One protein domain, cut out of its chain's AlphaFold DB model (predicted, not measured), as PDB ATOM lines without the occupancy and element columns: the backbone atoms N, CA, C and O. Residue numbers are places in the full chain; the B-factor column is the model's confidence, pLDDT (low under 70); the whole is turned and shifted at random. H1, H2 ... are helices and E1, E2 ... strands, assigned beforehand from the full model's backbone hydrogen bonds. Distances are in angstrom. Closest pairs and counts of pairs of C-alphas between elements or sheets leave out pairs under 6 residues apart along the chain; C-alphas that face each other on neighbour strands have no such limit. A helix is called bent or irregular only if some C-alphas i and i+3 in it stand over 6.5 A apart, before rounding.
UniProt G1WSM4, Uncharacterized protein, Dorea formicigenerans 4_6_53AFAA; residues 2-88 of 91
ATOM      1  N   LYS A   2     157.135 152.583 256.133       61.19
ATOM      2  CA  LYS A   2     157.940 151.385 255.793       61.19
ATOM      3  C   LYS A   2     159.053 151.618 254.747       61.19
ATOM      4  O   LYS A   2     160.190 151.248 254.988       61.19
ATOM      5  N   LYS A   3     158.768 152.320 253.637       60.38
ATOM      6  CA  LYS A   3     159.768 152.613 252.581       60.38
ATOM      7  C   LYS A   3     160.917 153.524 253.046       60.38
ATOM      8  O   LYS A   3     162.052 153.310 252.653       60.38
ATOM      9  N   ARG A   4     160.633 154.509 253.910       73.00
ATOM     10  CA  ARG A   4     161.656 155.418 254.463       73.00
ATOM     11  C   ARG A   4     162.567 154.700 255.465       73.00
ATOM     12  O   ARG A   4     163.760 154.960 255.479       73.00
ATOM     13  N   VAL A   5     162.009 153.760 256.232       78.44
ATOM     14  CA  VAL A   5     162.767 152.901 257.155       78.44
ATOM     15  C   VAL A   5     163.678 151.935 256.393       78.44
ATOM     16  O   VAL A   5     164.838 151.798 256.755       78.44
ATOM     17  N   VAL A   6     163.198 151.326 255.301       79.81
ATOM     18  CA  VAL A   6     164.026 150.445 254.455       79.81
ATOM     19  C   VAL A   6     165.185 151.213 253.821       79.81
ATOM     20  O   VAL A   6     166.317 150.760 253.923       79.81
ATOM     21  N   ILE A   7     164.928 152.399 253.252       81.38
ATOM     22  CA  ILE A   7     165.975 153.247 252.656       81.38
ATOM     23  C   ILE A   7     167.029 153.636 253.702       81.38
ATOM     24  O   ILE A   7     168.226 153.532 253.431       81.38
ATOM     25  N   ALA A   8     166.595 154.025 254.905       79.69
ATOM     26  CA  ALA A   8     167.498 154.353 256.003       79.69
ATOM     27  C   ALA A   8     168.354 153.147 256.430       79.69
ATOM     28  O   ALA A   8     169.560 153.292 256.593       79.69
ATOM     29  N   LEU A   9     167.767 151.950 256.539       78.12
ATOM     30  CA  LEU A   9     168.493 150.725 256.891       78.12
ATOM     31  C   LEU A   9     169.536 150.337 255.836       78.12
ATOM     32  O   LEU A   9     170.660 149.987 256.191       78.12
ATOM     33  N   THR A  10     169.211 150.453 254.546       77.62
ATOM     34  CA  THR A  10     170.184 150.210 253.468       77.62
ATOM     35  C   THR A  10     171.311 151.238 253.449       77.62
ATOM     36  O   THR A  10     172.463 150.861 253.258       77.62
ATOM     37  N   ALA A  11     171.016 152.517 253.697       76.44
ATOM     38  CA  ALA A  11     172.040 153.559 253.758       76.44
ATOM     39  C   ALA A  11     172.991 153.350 254.950       76.44
ATOM     40  O   ALA A  11     174.204 153.457 254.796       76.44
ATOM     41  N   ILE A  12     172.453 152.966 256.112       75.31
ATOM     42  CA  ILE A  12     173.248 152.645 257.304       75.31
ATOM     43  C   ILE A  12     174.136 151.423 257.041       75.31
ATOM     44  O   ILE A  12     175.328 151.468 257.325       75.31
ATOM     45  N   SER A  13     173.602 150.365 256.425       67.00
ATOM     46  CA  SER A  13     174.391 149.179 256.065       67.00
ATOM     47  C   SER A  13     175.549 149.498 255.110       67.00
ATOM     48  O   SER A  13     176.618 148.906 255.229       67.00
ATOM     49  N   MET A  14     175.355 150.433 254.177       64.88
ATOM     50  CA  MET A  14     176.368 150.830 253.194       64.88
ATOM     51  C   MET A  14     177.484 151.682 253.830       64.88
ATOM     52  O   MET A  14     178.652 151.521 253.489       64.88
ATOM     53  N   VAL A  15     177.148 152.512 254.827       63.78
ATOM     54  CA  VAL A  15     178.119 153.290 255.624       63.78
ATOM     55  C   VAL A  15     178.946 152.396 256.557       63.78
ATOM     56  O   VAL A  15     180.145 152.615 256.728       63.78
ATOM     57  N   VAL A  16     178.349 151.341 257.120       60.72
ATOM     58  CA  VAL A  16     179.071 150.387 257.982       60.72
ATOM     59  C   VAL A  16     180.105 149.581 257.184       60.72
ATOM     60  O   VAL A  16     181.189 149.307 257.692       60.72
ATOM     61  N   MET A  17     179.833 149.272 255.910       58.28
ATOM     62  CA  MET A  17     180.795 148.594 255.029       58.28
ATOM     63  C   MET A  17     181.988 149.485 254.647       58.28
ATOM     64  O   MET A  17     183.106 148.985 254.546       58.28
ATOM     65  N   SER A  18     181.793 150.803 254.516       55.56
ATOM     66  CA  SER A  18     182.886 151.747 254.210       55.56
ATOM     67  C   SER A  18     183.885 151.971 255.355       55.56
ATOM     68  O   SER A  18     184.928 152.580 255.139       55.56
ATOM     69  N   LEU A  19     183.594 151.469 256.560       54.09
ATOM     70  CA  LEU A  19     184.473 151.562 257.733       54.09
ATOM     71  C   LEU A  19     185.380 150.330 257.912       54.09
ATOM     72  O   LEU A  19     186.137 150.257 258.881       54.09
ATOM     73  N   THR A  20     185.332 149.358 256.996       52.88
ATOM     74  CA  THR A  20     186.185 148.163 257.062       52.88
ATOM     75  C   THR A  20     187.623 148.482 256.625       52.88
ATOM     76  O   THR A  20     187.961 148.508 255.451       52.88
ATOM     77  N   GLY A  21     188.460 148.791 257.621       53.91
ATOM     78  CA  GLY A  21     189.925 148.676 257.668       53.91
ATOM     79  C   GLY A  21     190.737 148.931 256.388       53.91
ATOM     80  O   GLY A  21     190.908 148.043 255.557       53.91
ATOM     81  N   CYS A  22     191.413 150.083 256.332       57.44
ATOM     82  CA  CYS A  22     192.373 150.481 255.284       57.44
ATOM     83  C   CYS A  22     193.462 149.416 254.961       57.44
ATOM     84  O   CYS A  22     194.010 149.378 253.856       57.44
ATOM     85  N   GLN A  23     193.761 148.506 255.900       56.47
ATOM     86  CA  GLN A  23     194.708 147.403 255.691       56.47
ATOM     87  C   GLN A  23     194.159 146.260 254.817       56.47
ATOM     88  O   GLN A  23     194.903 145.753 253.979       56.47
ATOM     89  N   SER A  24     192.874 145.901 254.932       57.16
ATOM     90  CA  SER A  24     192.266 144.849 254.097       57.16
ATOM     91  C   SER A  24     192.232 145.267 252.623       57.16
ATOM     92  O   SER A  24     192.490 144.453 251.735       57.16
ATOM     93  N   VAL A  25     192.028 146.564 252.358       59.91
ATOM     94  CA  VAL A  25     192.120 147.134 251.005       59.91
ATOM     95  C   VAL A  25     193.540 147.010 250.448       59.91
ATOM     96  O   VAL A  25     193.723 146.537 249.330       59.91
ATOM     97  N   THR A  26     194.550 147.365 251.250       57.81
ATOM     98  CA  THR A  26     195.963 147.307 250.837       57.81
ATOM     99  C   THR A  26     196.405 145.884 250.486       57.81
ATOM    100  O   THR A  26     197.124 145.697 249.505       57.81
ATOM    101  N   LYS A  27     195.965 144.883 251.261       60.06
ATOM    102  CA  LYS A  27     196.294 143.475 251.017       60.06
ATOM    103  C   LYS A  27     195.547 142.895 249.808       60.06
ATOM    104  O   LYS A  27     196.162 142.269 248.955       60.06
ATOM    105  N   ASN A  28     194.228 143.082 249.740       57.19
ATOM    106  CA  ASN A  28     193.374 142.332 248.809       57.19
ATOM    107  C   ASN A  28     193.154 143.022 247.455       57.19
ATOM    108  O   ASN A  28     192.829 142.352 246.479       57.19
ATOM    109  N   TYR A  29     193.334 144.343 247.372       59.28
ATOM    110  CA  TYR A  29     193.074 145.120 246.151       59.28
ATOM    111  C   TYR A  29     194.330 145.790 245.588       59.28
ATOM    112  O   TYR A  29     194.239 146.588 244.657       59.28
ATOM    113  N   GLY A  30     195.500 145.461 246.141       64.31
ATOM    114  CA  GLY A  30     196.736 146.177 245.863       64.31
ATOM    115  C   GLY A  30     196.711 147.583 246.469       64.31
ATOM    116  O   GLY A  30     195.701 148.286 246.496       64.31
ATOM    117  N   GLY A  31     197.847 148.015 246.998       73.50
ATOM    118  CA  GLY A  31     197.932 149.300 247.674       73.50
ATOM    119  C   GLY A  31     199.290 149.522 248.306       73.50
ATOM    120  O   GLY A  31     200.094 148.600 248.427       73.50
ATOM    121  N   LYS A  32     199.546 150.764 248.707       80.81
ATOM    122  CA  LYS A  32     200.741 151.137 249.462       80.81
ATOM    123  C   LYS A  32     200.303 151.659 250.816       80.81
ATOM    124  O   LYS A  32     199.481 152.570 250.874       80.81
ATOM    125  N   THR A  33     200.864 151.109 251.880       85.81
ATOM    126  CA  THR A  33     200.681 151.641 253.230       85.81
ATOM    127  C   THR A  33     202.031 151.878 253.883       85.81
ATOM    128  O   THR A  33     202.998 151.175 253.593       85.81
ATOM    129  N   THR A  34     202.092 152.869 254.763       91.06
ATOM    130  CA  THR A  34     203.290 153.181 255.537       91.06
ATOM    131  C   THR A  34     202.975 152.993 257.008       91.06
ATOM    132  O   THR A  34     202.024 153.586 257.513       91.06
ATOM    133  N   VAL A  35     203.792 152.202 257.697       93.25
ATOM    134  CA  VAL A  35     203.734 152.039 259.150       93.25
ATOM    135  C   VAL A  35     204.996 152.655 259.730       93.25
ATOM    136  O   VAL A  35     206.108 152.276 259.371       93.25
ATOM    137  N   LYS A  36     204.820 153.633 260.614       95.88
ATOM    138  CA  LYS A  36     205.908 154.157 261.437       95.88
ATOM    139  C   LYS A  36     205.899 153.371 262.737       95.88
ATOM    140  O   LYS A  36     204.842 153.285 263.362       95.88
ATOM    141  N   LEU A  37     207.022 152.756 263.085       96.38
ATOM    142  CA  LEU A  37     207.140 152.100 264.381       96.38
ATOM    143  C   LEU A  37     207.229 153.151 265.485       96.38
ATOM    144  O   LEU A  37     207.603 154.299 265.240       96.38
ATOM    145  N   GLU A  38     206.889 152.736 266.700       96.38
ATOM    146  CA  GLU A  38     207.207 153.527 267.883       96.38
ATOM    147  C   GLU A  38     208.730 153.746 267.973       96.38
ATOM    148  O   GLU A  38     209.499 152.881 267.528       96.38
ATOM    149  N   PRO A  39     209.188 154.875 268.541       96.62
ATOM    150  CA  PRO A  39     210.609 155.144 268.707       96.62
ATOM    151  C   PRO A  39     211.361 154.008 269.402       96.62
ATOM    152  O   PRO A  39     210.840 153.339 270.298       96.62
ATOM    153  N   ASN A  40     212.620 153.816 269.006       97.50
ATOM    154  CA  ASN A  40     213.528 152.826 269.584       97.50
ATOM    155  C   ASN A  40     213.030 151.370 269.456       97.50
ATOM    156  O   ASN A  40     213.363 150.514 270.280       97.50
ATOM    157  N   GLN A  41     212.251 151.070 268.411       98.00
ATOM    158  CA  GLN A  41     211.860 149.714 268.014       98.00
ATOM    159  C   GLN A  41     212.511 149.319 266.687       98.00
ATOM    160  O   GLN A  41     212.435 150.064 265.710       98.00
ATOM    161  N   LYS A  42     213.100 148.121 266.649       98.19
ATOM    162  CA  LYS A  42     213.663 147.480 265.458       98.19
ATOM    163  C   LYS A  42     212.693 146.428 264.929       98.19
ATOM    164  O   LYS A  42     212.172 145.633 265.714       98.19
ATOM    165  N   LEU A  43     212.453 146.422 263.623       98.38
ATOM    166  CA  LEU A  43     211.687 145.393 262.937       98.38
ATOM    167  C   LEU A  43     212.520 144.110 262.820       98.38
ATOM    168  O   LEU A  43     213.633 144.137 262.305       98.38
ATOM    169  N   GLU A  44     211.950 142.984 263.241       97.69
ATOM    170  CA  GLU A  44     212.566 141.657 263.096       97.69
ATOM    171  C   GLU A  44     211.879 140.845 261.996       97.69
ATOM    172  O   GLU A  44     212.521 140.297 261.104       97.69
ATOM    173  N   GLU A  45     210.548 140.800 262.029       96.81
ATOM    174  CA  GLU A  45     209.753 140.042 261.068       96.81
ATOM    175  C   GLU A  45     208.442 140.767 260.773       96.81
ATOM    176  O   GLU A  45     207.882 141.463 261.620       96.81
ATOM    177  N   ILE A  46     207.929 140.584 259.561       95.12
ATOM    178  CA  ILE A  46     206.638 141.102 259.129       95.12
ATOM    179  C   ILE A  46     205.943 140.080 258.234       95.12
ATOM    180  O   ILE A  46     206.559 139.471 257.362       95.12
ATOM    181  N   THR A  47     204.643 139.888 258.449       92.31
ATOM    182  CA  THR A  47     203.826 138.968 257.663       92.31
ATOM    183  C   THR A  47     202.356 139.371 257.655       92.31
ATOM    184  O   THR A  47     201.869 140.108 258.514       92.31
ATOM    185  N   TRP A  48     201.616 138.852 256.683       86.62
ATOM    186  CA  TRP A  48     200.164 138.944 256.665       86.62
ATOM    187  C   TRP A  48     199.553 137.679 257.263       86.62
ATOM    188  O   TRP A  48     199.815 136.578 256.780       86.62
ATOM    189  N   LYS A  49     198.653 137.838 258.234       85.00
ATOM    190  CA  LYS A  49     197.797 136.761 258.741       85.00
ATOM    191  C   LYS A  49     196.342 137.156 258.534       85.00
ATOM    192  O   LYS A  49     195.882 138.134 259.122       85.00
ATOM    193  N   ASP A  50     195.646 136.423 257.668       83.69
ATOM    194  CA  ASP A  50     194.301 136.783 257.200       83.69
ATOM    195  C   ASP A  50     194.287 138.239 256.701       83.69
ATOM    196  O   ASP A  50     195.162 138.610 255.929       83.69
ATOM    197  N   ASP A  51     193.382 139.103 257.145       79.38
ATOM    198  CA  ASP A  51     193.371 140.517 256.737       79.38
ATOM    199  C   ASP A  51     194.234 141.441 257.616       79.38
ATOM    200  O   ASP A  51     194.195 142.662 257.462       79.38
ATOM    201  N   SER A  52     195.007 140.880 258.551       81.75
ATOM    202  CA  SER A  52     195.803 141.646 259.516       81.75
ATOM    203  C   SER A  52     197.289 141.623 259.180       81.75
ATOM    204  O   SER A  52     197.862 140.567 258.894       81.75
ATOM    205  N   LEU A  53     197.932 142.787 259.271       88.25
ATOM    206  CA  LEU A  53     199.384 142.891 259.218       88.25
ATOM    207  C   LEU A  53     199.959 142.617 260.609       88.25
ATOM    208  O   LEU A  53     199.633 143.322 261.561       88.25
ATOM    209  N   TRP A  54     200.815 141.605 260.720       93.00
ATOM    210  CA  TRP A  54     201.531 141.271 261.946       93.00
ATOM    211  C   TRP A  54     203.008 141.577 261.755       93.00
ATOM    212  O   TRP A  54     203.585 141.262 260.716       93.00
ATOM    213  N   TYR A  55     203.622 142.182 262.761       95.88
ATOM    214  CA  TYR A  55     205.049 142.451 262.764       95.88
ATOM    215  C   TYR A  55     205.605 142.246 264.169       95.88
ATOM    216  O   TYR A  55     204.985 142.630 265.161       95.88
ATOM    217  N   LEU A  56     206.759 141.591 264.228       97.62
ATOM    218  CA  LEU A  56     207.538 141.398 265.438       97.62
ATOM    219  C   LEU A  56     208.581 142.506 265.509       97.62
ATOM    220  O   LEU A  56     209.322 142.735 264.549       97.62
ATOM    221  N   THR A  57     208.648 143.166 266.657       98.06
ATOM    222  CA  THR A  57     209.687 144.145 266.957       98.06
ATOM    223  C   THR A  57     210.463 143.735 268.193       98.06
ATOM    224  O   THR A  57     209.982 142.977 269.040       98.06
ATOM    225  N   ARG A  58     211.665 144.286 268.316       98.19
ATOM    226  CA  ARG A  58     212.426 144.302 269.563       98.19
ATOM    227  C   ARG A  58     212.855 145.732 269.896       98.19
ATOM    228  O   ARG A  58     212.935 146.563 268.990       98.19
ATOM    229  N   PRO A  59     213.194 146.033 271.159       98.06
ATOM    230  CA  PRO A  59     213.888 147.271 271.484       98.06
ATOM    231  C   PRO A  59     215.204 147.391 270.703       98.06
ATOM    232  O   PRO A  59     215.944 146.411 270.553       98.06
ATOM    233  N   MET A  60     215.489 148.594 270.214       98.12
ATOM    234  CA  MET A  60     216.793 148.930 269.653       98.12
ATOM    235  C   MET A  60     217.860 148.942 270.748       98.12
ATOM    236  O   MET A  60     217.609 149.315 271.893       98.12
ATOM    237  N   THR A  61     219.062 148.547 270.365       97.06
ATOM    238  CA  THR A  61     220.291 148.692 271.140       97.06
ATOM    239  C   THR A  61     221.027 149.970 270.728       97.06
ATOM    240  O   THR A  61     220.699 150.623 269.728       97.06
ATOM    241  N   ASP A  62     222.067 150.329 271.476       95.25
ATOM    242  CA  ASP A  62     222.887 151.506 271.173       95.25
ATOM    243  C   ASP A  62     223.588 151.400 269.809       95.25
ATOM    244  O   ASP A  62     223.780 152.415 269.138       95.25
ATOM    245  N   GLU A  63     223.876 150.179 269.356       96.69
ATOM    246  CA  GLU A  63     224.538 149.895 268.077       96.69
ATOM    247  C   GLU A  63     223.569 149.862 266.883       96.69
ATOM    248  O   GLU A  63     223.992 150.044 265.743       96.69
ATOM    249  N   ASP A  64     222.268 149.665 267.124       96.94
ATOM    250  CA  ASP A  64     221.275 149.606 266.050       96.94
ATOM    251  C   ASP A  64     221.101 150.967 265.356       96.94
ATOM    252  O   ASP A  64     221.087 152.027 265.990       96.94
ATOM    253  N   VAL A  65     220.880 150.930 264.043       96.88
ATOM    254  CA  VAL A  65     220.527 152.097 263.224       96.88
ATOM    255  C   VAL A  65     219.083 151.948 262.757       96.88
ATOM    256  O   VAL A  65     218.646 150.848 262.423       96.88
ATOM    257  N   ALA A  66     218.337 153.052 262.746       97.62
ATOM    258  CA  ALA A  66     216.983 153.078 262.210       97.62
ATOM    259  C   ALA A  66     216.994 152.906 260.686       97.62
ATOM    260  O   ALA A  66     217.726 153.593 259.973       97.62
ATOM    261  N   GLU A  67     216.154 152.004 260.190       98.06
ATOM    262  CA  GLU A  67     216.052 151.656 258.779       98.06
ATOM    263  C   GLU A  67     214.645 151.891 258.218       98.06
ATOM    264  O   GLU A  67     213.665 152.149 258.919       98.06
ATOM    265  N   THR A  68     214.545 151.838 256.890       97.75
ATOM    266  CA  THR A  68     213.265 151.803 256.183       97.75
ATOM    267  C   THR A  68     213.191 150.524 255.369       97.75
ATOM    268  O   THR A  68     213.987 150.316 254.454       97.75
ATOM    269  N   HIS A  69     212.206 149.683 255.673       96.62
ATOM    270  CA  HIS A  69     212.000 148.401 255.010       96.62
ATOM    271  C   HIS A  69     210.820 148.477 254.048       96.62
ATOM    272  O   HIS A  69     209.823 149.151 254.306       96.62
ATOM    273  N   THR A  70     210.914 147.752 252.935       94.12
ATOM    274  CA  THR A  70     209.795 147.569 252.007       94.12
ATOM    275  C   THR A  70     209.401 146.103 252.002       94.12
ATOM    276  O   THR A  70     210.136 145.258 251.499       94.12
ATOM    277  N   PHE A  71     208.228 145.807 252.546       92.56
ATOM    278  CA  PHE A  71     207.620 144.488 252.498       92.56
ATOM    279  C   PHE A  71     206.623 144.441 251.344       92.56
ATOM    280  O   PHE A  71     205.695 145.249 251.276       92.56
ATOM    281  N   ARG A  72     206.828 143.525 250.397       87.62
ATOM    282  CA  ARG A  72     206.047 143.460 249.160       87.62
ATOM    283  C   ARG A  72     205.450 142.075 249.004       87.62
ATOM    284  O   ARG A  72     206.163 141.079 249.071       87.62
ATOM    285  N   GLN A  73     204.143 142.022 248.798       85.62
ATOM    286  CA  GLN A  73     203.474 140.790 248.414       85.62
ATOM    287  C   GLN A  73     203.901 140.434 246.990       85.62
ATOM    288  O   GLN A  73     203.882 141.300 246.123       85.62
ATOM    289  N   GLN A  74     204.269 139.176 246.758       80.88
ATOM    290  CA  GLN A  74     204.520 138.651 245.420       80.88
ATOM    291  C   GLN A  74     203.496 137.560 245.114       80.88
ATOM    292  O   GLN A  74     203.283 136.669 245.937       80.88
ATOM    293  N   THR A  75     202.849 137.635 243.952       76.50
ATOM    294  CA  THR A  75     201.911 136.601 243.483       76.50
ATOM    295  C   THR A  75     202.234 136.205 242.049       76.50
ATOM    296  O   THR A  75     202.668 137.047 241.268       76.50
ATOM    297  N   ASP A  76     201.971 134.953 241.675       75.88
ATOM    298  CA  ASP A  76     202.338 134.418 240.351       75.88
ATOM    299  C   ASP A  76     201.703 135.175 239.171       75.88
ATOM    300  O   ASP A  76     202.231 135.160 238.062       75.88
ATOM    301  N   PHE A  77     200.582 135.866 239.405       67.94
ATOM    302  CA  PHE A  77     199.866 136.630 238.382       67.94
ATOM    303  C   PHE A  77     200.123 138.146 238.449       67.94
ATOM    304  O   PHE A  77     199.745 138.852 237.521       67.94
ATOM    305  N   GLY A  78     200.761 138.662 239.508       62.34
ATOM    306  CA  GLY A  78     201.270 140.041 239.606       62.34
ATOM    307  C   GLY A  78     200.254 141.197 239.553       62.34
ATOM    308  O   GLY A  78     200.664 142.355 239.599       62.34
ATOM    309  N   VAL A  79     198.944 140.944 239.438       59.31
ATOM    310  CA  VAL A  79     197.972 142.012 239.105       59.31
ATOM    311  C   VAL A  79     197.533 142.848 240.319       59.31
ATOM    312  O   VAL A  79     197.075 143.970 240.136       59.31
ATOM    313  N   LEU A  80     197.692 142.366 241.558       63.03
ATOM    314  CA  LEU A  80     197.256 143.075 242.775       63.03
ATOM    315  C   LEU A  80     198.204 142.786 243.954       63.03
ATOM    316  O   LEU A  80     197.930 141.936 244.797       63.03
ATOM    317  N   GLU A  81     199.342 143.480 244.003       74.50
ATOM    318  CA  GLU A  81     200.358 143.303 245.053       74.50
ATOM    319  C   GLU A  81     200.312 144.439 246.087       74.50
ATOM    320  O   GLU A  81     200.518 145.613 245.766       74.50
ATOM    321  N   GLY A  82     200.058 144.093 247.350       83.75
ATOM    322  CA  GLY A  82     200.200 145.016 248.473       83.75
ATOM    323  C   GLY A  82     201.670 145.331 248.769       83.75
ATOM    324  O   GLY A  82     202.527 144.446 248.767       83.75
ATOM    325  N   THR A  83     201.973 146.597 249.046       88.94
ATOM    326  CA  THR A  83     203.289 147.056 249.514       88.94
ATOM    327  C   THR A  83     203.142 147.763 250.855       88.94
ATOM    328  O   THR A  83     202.295 148.642 251.019       88.94
ATOM    329  N   VAL A  84     204.000 147.411 251.805       90.81
ATOM    330  CA  VAL A  84     204.097 148.047 253.115       90.81
ATOM    331  C   VAL A  84     205.489 148.653 253.264       90.81
ATOM    332  O   VAL A  84     206.489 147.946 253.153       90.81
ATOM    333  N   THR A  85     205.557 149.950 253.543       94.88
ATOM    334  CA  THR A  85     206.795 150.629 253.932       94.88
ATOM    335  C   THR A  85     206.838 150.736 255.453       94.88
ATOM    336  O   THR A  85     205.989 151.404 256.041       94.88
ATOM    337  N   ILE A  86     207.815 150.096 256.096       96.56
ATOM    338  CA  ILE A  86     208.066 150.237 257.535       96.56
ATOM    339  C   ILE A  86     209.163 151.273 257.735       96.56
ATOM    340  O   ILE A  86     210.218 151.161 257.118       96.56
ATOM    341  N   VAL A  87     208.912 152.272 258.576       97.81
ATOM    342  CA  VAL A  87     209.887 153.311 258.926       97.81
ATOM    343  C   VAL A  87     210.196 153.204 260.411       97.81
ATOM    344  O   VAL A  87     209.299 153.373 261.241       97.81
ATOM    345  N   GLU A  88     211.452 152.928 260.731       98.25
ATOM    346  CA  GLU A  88     211.971 152.935 262.096       98.25
ATOM    347  C   GLU A  88     212.492 154.332 262.468       98.25
ATOM    348  O   GLU A  88     212.871 155.125 261.601       98.25
TER     349      GLU A  88
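This is residues 2 to 88 of the 91 residues of an uncharacterized protein of Dorea formicigenerans 4_6_53AFAA (UniProt G1WSM4). A small three-stranded sheet, E1 E5 E4, is loosely covered on one face by a bent two-stranded hairpin, E2 and E3, with the short helix H2 on the sheet at one end and the long helix H1 sticking out beyond it as a free arm. Residues 2 to 20, with H1 in them, make much of the length and stand free of the body. The printed part has 87 residues, with two named helices and five named strands in the order H1 H2 E1 E2 E3 E4 E5; the class is mixed, helices and strands. The larger sheet is mixed and the pair E2 and E3 is antiparallel. The whole is extended, with a radius of gyration of the C-alphas of 18.6 A and spans of 68 by 33 by 17 A.

Begin at E5, residues 82 to 87, the inner strand of its sheet. On one side is E1, residues 31 to 36, parallel to it at 18 degrees; look for N 85 and O 33, 2.8 A apart and within hydrogen-bond range. On the other side is E4, residues 68 to 72, which forms an antiparallel hairpin with E5 at 167 degrees; N 71 and O 84 are 2.8 A apart. Next find H2, residues 22 to 28, on this sheet at a height of 6.9 A over the sheet. It lies over E1 and runs slantwise to the strands, at 48 degrees to E1 on the local plane; the closest C-alphas of H2 and E1 are those of Thr 26 and Lys 32, 6.3 A apart. The second hairpin joins E2, residues 41 to 49, and E3, residues 52 to 59, antiparallel at 160 degrees, with N 47 and O 54 at 2.9 A. E2 bends by 67 degrees at residue 44. E2 and E5 are near each other, and the closest C-alphas of E2 and E4, Ile 46 and Phe 71, are 7.5 A apart. The closest C-alphas of H2 and E3 are those of Gln 23 and Ser 52, 7.0 A apart. H1, residues 2 to 17, is apart from H2 and from E1, E2, E3, E4 and E5. In H1 and H2 every O i to N i+4 pair is within hydrogen-bond range.

E5 is 16.5 A long and ends at C-alpha 87, (209.887, 153.311, 258.926). E1 measures 16.6 A, E4 13.1 A and H2 10.5 A. E2 measures 21.2 A; E3 runs 22.4 A from C-alpha 52 at (195.803, 141.646, 259.516). Find C-alpha 2 at (157.940, 151.385, 255.793); from there H1 runs 23.0 A.

The C-alphas of Lys 2 and Glu 63 are the two farthest apart, 67.7 A. Without residues 2 to 20 the body spans 42 by 22 by 16 A. The printed part has no cut and no long link. The mean pLDDT of the printed part is 81.5; residues 2 to 3, 13 to 30 and 77 to 80 are under 70.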